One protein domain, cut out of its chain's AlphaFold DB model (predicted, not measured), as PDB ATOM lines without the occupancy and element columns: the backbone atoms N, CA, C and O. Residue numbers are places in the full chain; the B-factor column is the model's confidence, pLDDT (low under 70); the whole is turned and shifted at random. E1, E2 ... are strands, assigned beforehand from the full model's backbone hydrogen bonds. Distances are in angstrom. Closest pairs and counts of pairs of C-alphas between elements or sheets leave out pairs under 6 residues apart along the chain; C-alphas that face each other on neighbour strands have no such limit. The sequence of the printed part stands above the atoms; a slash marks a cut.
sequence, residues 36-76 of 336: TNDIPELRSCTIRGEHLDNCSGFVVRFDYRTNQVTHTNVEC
ATOM      1  N   THR A  36     -71.821  -5.649  79.642       93.75
ATOM      2  CA  THR A  36     -71.699  -4.261  80.130       93.75
ATOM      3  C   THR A  36     -70.286  -3.912  80.599       93.75
ATOM      4  O   THR A  36     -69.938  -2.739  80.649       93.75
ATOM      5  N   ASN A  37     -69.467  -4.907  80.952       90.44
ATOM      6  CA  ASN A  37     -68.067  -4.703  81.321       90.44
ATOM      7  C   ASN A  37     -67.152  -4.446  80.109       90.44
ATOM      8  O   ASN A  37     -66.054  -3.926  80.296       90.44
ATOM      9  N   ASP A  38     -67.607  -4.779  78.900       89.31
ATOM     10  CA  ASP A  38     -66.868  -4.606  77.645       89.31
ATOM     11  C   ASP A  38     -67.306  -3.344  76.866       89.31
ATOM     12  O   ASP A  38     -66.680  -3.001  75.865       89.31
ATOM     13  N   ILE A  39     -68.348  -2.629  77.320       89.56
ATOM     14  CA  ILE A  39     -68.870  -1.409  76.675       89.56
ATOM     15  C   ILE A  39     -68.382  -0.171  77.453       89.56
ATOM     16  O   ILE A  39     -68.880   0.091  78.551       89.56
ATOM     17  N   PRO A  40     -67.418   0.609  76.928       80.25
ATOM     18  CA  PRO A  40     -66.749   1.669  77.685       80.25
ATOM     19  C   PRO A  40     -67.643   2.876  77.998       80.25
ATOM     20  O   PRO A  40     -67.393   3.586  78.973       80.25
ATOM     21  N   GLU A  41     -68.681   3.122  77.199       82.38
ATOM     22  CA  GLU A  41     -69.633   4.217  77.405       82.38
ATOM     23  C   GLU A  41     -70.635   3.928  78.531       82.38
ATOM     24  O   GLU A  41     -71.330   4.837  78.992       82.38
ATOM     25  N   LEU A  42     -70.718   2.676  78.986       86.12
ATOM     26  CA  LEU A  42     -71.706   2.233  79.955       86.12
ATOM     27  C   LEU A  42     -71.078   1.881  81.297       86.12
ATOM     28  O   LEU A  42     -69.906   1.539  81.434       86.12
ATOM     29  N   ARG A  43     -71.901   1.976  82.342       85.81
ATOM     30  CA  ARG A  43     -71.487   1.564  83.677       85.81
ATOM     31  C   ARG A  43     -71.392   0.040  83.725       85.81
ATOM     32  O   ARG A  43     -72.398  -0.644  83.550       85.81
ATOM     33  N   SER A  44     -70.209  -0.460  84.063       89.44
ATOM     34  CA  SER A  44     -69.958  -1.883  84.269       89.44
ATOM     35  C   SER A  44     -70.855  -2.486  85.356       89.44
ATOM     36  O   SER A  44     -71.051  -1.907  86.433       89.44
ATOM     37  N   CYS A  45     -71.405  -3.675  85.091       92.38
ATOM     38  CA  CYS A  45     -72.111  -4.454  86.105       92.38
ATOM     39  C   CYS A  45     -71.117  -5.214  86.981       92.38
ATOM     40  O   CYS A  45     -70.663  -6.302  86.619       92.38
ATOM     41  N   THR A  46     -70.849  -4.658  88.163       93.38
ATOM     42  CA  THR A  46     -69.986  -5.253  89.188       93.38
ATOM     43  C   THR A  46     -70.745  -5.568  90.476       93.38
ATOM     44  O   THR A  46     -71.696  -4.873  90.850       93.38
ATOM     45  N   ILE A  47     -70.325  -6.631  91.160       91.56
ATOM     46  CA  ILE A  47     -70.871  -7.053  92.449       91.56
ATOM     47  C   ILE A  47     -70.369  -6.081  93.520       91.56
ATOM     48  O   ILE A  47     -69.171  -5.828  93.657       91.56
ATOM     49  N   ARG A  48     -71.299  -5.479  94.268       90.25
ATOM     50  CA  ARG A  48     -70.972  -4.453  95.264       90.25
ATOM     51  C   ARG A  48     -70.238  -5.080  96.451       90.25
ATOM     52  O   ARG A  48     -70.771  -5.988  97.073       90.25
ATOM     53  N   GLY A  49     -69.078  -4.527  96.797       91.00
ATOM     54  CA  GLY A  49     -68.219  -4.998  97.890       91.00
ATOM     55  C   GLY A  49     -67.279  -6.147  97.514       91.00
ATOM     56  O   GLY A  49     -66.380  -6.449  98.289       91.00
ATOM     57  N   GLU A  50     -67.441  -6.741  96.331       92.56
ATOM     58  CA  GLU A  50     -66.566  -7.807  95.842       92.56
ATOM     59  C   GLU A  50     -65.500  -7.247  94.899       92.56
ATOM     60  O   GLU A  50     -65.758  -6.391  94.041       92.56
ATOM     61  N   HIS A  51     -64.279  -7.751  95.038       89.44
ATOM     62  CA  HIS A  51     -63.111  -7.219  94.351       89.44
ATOM     63  C   HIS A  51     -62.324  -8.321  93.646       89.44
ATOM     64  O   HIS A  51     -62.265  -9.452  94.111       89.44
ATOM     65  N   LEU A  52     -61.700  -7.974  92.518       88.94
ATOM     66  CA  LEU A  52     -60.676  -8.814  91.902       88.94
ATOM     67  C   LEU A  52     -59.433  -8.858  92.799       88.94
ATOM     68  O   LEU A  52     -59.122  -7.872  93.469       88.94
ATOM     69  N   ASP A  53     -58.672  -9.950  92.729       88.81
ATOM     70  CA  ASP A  53     -57.447 -10.152  93.524       88.81
ATOM     71  C   ASP A  53     -56.402  -9.038  93.332       88.81
ATOM     72  O   ASP A  53     -55.573  -8.783  94.201       88.81
ATOM     73  N   ASN A  54     -56.441  -8.354  92.186       86.19
ATOM     74  CA  ASN A  54     -55.551  -7.247  91.841       86.19
ATOM     75  C   ASN A  54     -56.168  -5.854  92.075       86.19
ATOM     76  O   ASN A  54     -55.641  -4.853  91.584       86.19
ATOM     77  N   CYS A  55     -57.288  -5.761  92.793       88.81
ATOM     78  CA  CYS A  55     -57.919  -4.489  93.116       88.81
ATOM     79  C   CYS A  55     -57.057  -3.685  94.096       88.81
ATOM     80  O   CYS A  55     -56.787  -4.128  95.209       88.81
ATOM     81  N   SER A  56     -56.704  -2.448  93.741       88.06
ATOM     82  CA  SER A  56     -55.961  -1.550  94.636       88.06
ATOM     83  C   SER A  56     -56.829  -0.910  95.732       88.06
ATOM     84  O   SER A  56     -56.359  -0.012  96.422       88.06
ATOM     85  N   GLY A  57     -58.114  -1.269  95.830       88.94
ATOM     86  CA  GLY A  57     -59.099  -0.618  96.706       88.94
ATOM     87  C   GLY A  57     -59.608   0.741  96.203       88.94
ATOM     88  O   GLY A  57     -60.486   1.334  96.821       88.94
ATOM     89  N   PHE A  58     -59.125   1.221  95.054       86.88
ATOM     90  CA  PHE A  58     -59.482   2.524  94.485       86.88
ATOM     91  C   PHE A  58     -59.977   2.384  93.049       86.88
ATOM     92  O   PHE A  58     -59.548   1.496  92.312       86.88
ATOM     93  N   VAL A  59     -60.886   3.266  92.636       84.75
ATOM     94  CA  VAL A  59     -61.355   3.329  91.251       84.75
ATOM     95  C   VAL A  59     -60.210   3.803  90.360       84.75
ATOM     96  O   VAL A  59     -59.599   4.846  90.603       84.75
ATOM     97  N   VAL A  60     -59.943   3.045  89.303       84.12
ATOM     98  CA  VAL A  60     -58.988   3.407  88.257       84.12
ATOM     99  C   VAL A  60     -59.727   4.021  87.078       84.12
ATOM    100  O   VAL A  60     -60.768   3.519  86.656       84.12
ATOM    101  N   ARG A  61     -59.197   5.120  86.541       82.25
ATOM    102  CA  ARG A  61     -59.707   5.757  85.329       82.25
ATOM    103  C   ARG A  61     -58.668   5.642  84.230       82.25
ATOM    104  O   ARG A  61     -57.525   6.065  84.401       82.25
ATOM    105  N   PHE A  62     -59.079   5.077  83.107       78.62
ATOM    106  CA  PHE A  62     -58.253   5.011  81.916       78.62
ATOM    107  C   PHE A  62     -58.490   6.252  81.057       78.62
ATOM    108  O   PHE A  62     -59.632   6.558  80.709       78.62
ATOM    109  N   ASP A  63     -57.424   6.981  80.737       77.75
ATOM    110  CA  ASP A  63     -57.478   8.079  79.778       77.75
ATOM    111  C   ASP A  63     -57.053   7.570  78.397       77.75
ATOM    112  O   ASP A  63     -55.894   7.227  78.161       77.75
ATOM    113  N   TYR A  64     -58.012   7.530  77.474       72.44
ATOM    114  CA  TYR A  64     -57.828   7.030  76.112       72.44
ATOM    115  C   TYR A  64     -56.907   7.912  75.263       72.44
ATOM    116  O   TYR A  64     -56.333   7.431  74.290       72.44
ATOM    117  N   ARG A  65     -56.757   9.200  75.603       81.44
ATOM    118  CA  ARG A  65     -55.895  10.118  74.842       81.44
ATOM    119  C   ARG A  65     -54.431   9.910  75.180       81.44
ATOM    120  O   ARG A  65     -53.574  10.023  74.311       81.44
ATOM    121  N   THR A  66     -54.159   9.629  76.448       87.75
ATOM    122  CA  THR A  66     -52.803   9.481  76.984       87.75
ATOM    123  C   THR A  66     -52.392   8.022  77.158       87.75
ATOM    124  O   THR A  66     -51.213   7.749  77.370       87.75
ATOM    125  N   ASN A  67     -53.335   7.082  77.025       84.44
ATOM    126  CA  ASN A  67     -53.141   5.651  77.246       84.44
ATOM    127  C   ASN A  67     -52.598   5.348  78.659       84.44
ATOM    128  O   ASN A  67     -51.803   4.427  78.847       84.44
ATOM    129  N   GLN A  68     -52.996   6.156  79.649       86.81
ATOM    130  CA  GLN A  68     -52.551   6.050  81.039       86.81
ATOM    131  C   GLN A  68     -53.696   5.649  81.972       86.81
ATOM    132  O   GLN A  68     -54.832   6.110  81.847       86.81
ATOM    133  N   VAL A  69     -53.370   4.800  82.951       83.12
ATOM    134  CA  VAL A  69     -54.252   4.465  84.072       83.12
ATOM    135  C   VAL A  69     -53.959   5.435  85.210       83.12
ATOM    136  O   VAL A  69     -52.835   5.504  85.701       83.12
ATOM    137  N   THR A  70     -54.974   6.167  85.650       86.88
ATOM    138  CA  THR A  70     -54.887   7.057  86.809       86.88
ATOM    139  C   THR A  70     -55.698   6.476  87.957       86.88
ATOM    140  O   THR A  70     -56.881   6.168  87.809       86.88
ATOM    141  N   HIS A  71     -55.062   6.302  89.116       81.38
ATOM    142  CA  HIS A  71     -55.788   5.982  90.340       81.38
ATOM    143  C   HIS A  71     -56.531   7.233  90.794       81.38
ATOM    144  O   HIS A  71     -55.950   8.310  90.919       81.38
ATOM    145  N   THR A  72     -57.830   7.095  91.018       83.44
ATOM    146  CA  THR A  72     -58.623   8.156  91.634       83.44
ATOM    147  C   THR A  72     -58.620   7.963  93.149       83.44
ATOM    148  O   THR A  72     -58.524   6.839  93.631       83.44
ATOM    149  N   ASN A  73     -58.801   9.037  93.920       85.00
ATOM    150  CA  ASN A  73     -58.975   8.943  95.379       85.00
ATOM    151  C   ASN A  73     -60.388   8.468  95.782       85.00
ATOM    152  O   ASN A  73     -60.834   8.710  96.901       85.00
ATOM    153  N   VAL A  74     -61.127   7.845  94.860       83.44
ATOM    154  CA  VAL A  74     -62.466   7.312  95.108       83.44
ATOM    155  C   VAL A  74     -62.332   5.832  95.438       83.44
ATOM    156  O   VAL A  74     -61.789   5.064  94.645       83.44
ATOM    157  N   GLU A  75     -62.835   5.434  96.603       87.75
ATOM    158  CA  GLU A  75     -62.849   4.038  97.042       87.75
ATOM    159  C   GLU A  75     -63.599   3.150  96.036       87.75
ATOM    160  O   GLU A  75     -64.691   3.484  95.558       87.75
ATOM    161  N   CYS A  76     -63.003   2.005  95.705       87.00
ATOM    162  CA  CYS A  76     -63.643   1.005  94.870       87.00
ATOM    163  C   CYS A  76     -64.849   0.431  95.622       87.00
ATOM    164  O   CYS A  76     -64.707  -0.129  96.699       87.00
TER     165      CYS A  76
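Overview. This is residues 36 to 76 of the 336 residues of an uncharacterized protein of Subtercola boreus (UniProt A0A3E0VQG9). There is little regular structure here: one two-stranded hairpin, E1 and E2, and a long unnamed stretch, residues 36 to 57, that makes an open C with it. Residues 38 to 43 and the hairpin's tip, residues 63 to 68, stick out free. The printed part has 41 residues with no named helix and two antiparallel strands, E1 then E2; it is all strand, with 14 residues in named elements. It is only just loose, close to compact, with a radius of gyration of the C-alphas of 11.1 A and spans of 30 by 23 by 17 A.

Arrangement. Look at E1, residues 58 to 63, and E2, residues 68 to 75: they form a hairpin, antiparallel at 149 degrees between directions, with a tight link of 4 residues. C-alphas 60 and 71 face each other at 4.6 A. Within hydrogen-bond range are N 61 and O 70, 2.8 A, and N 59 and O 74, 2.8 A.

Along the chain. Find C-alpha 58 at (-59.482, 2.524, 94.485); from there E1 runs 15.8 A to Asp 63. E2 runs 19.1 A from Gln 68 to C-alpha 75 at (-62.849, 4.038, 97.042).

Size, cuts and confidence. The C-alphas farthest apart, those of Gly 49 and Arg 65, are 30.2 A apart. The printed part has no cut, and no printed residue is under 70 in pLDDT.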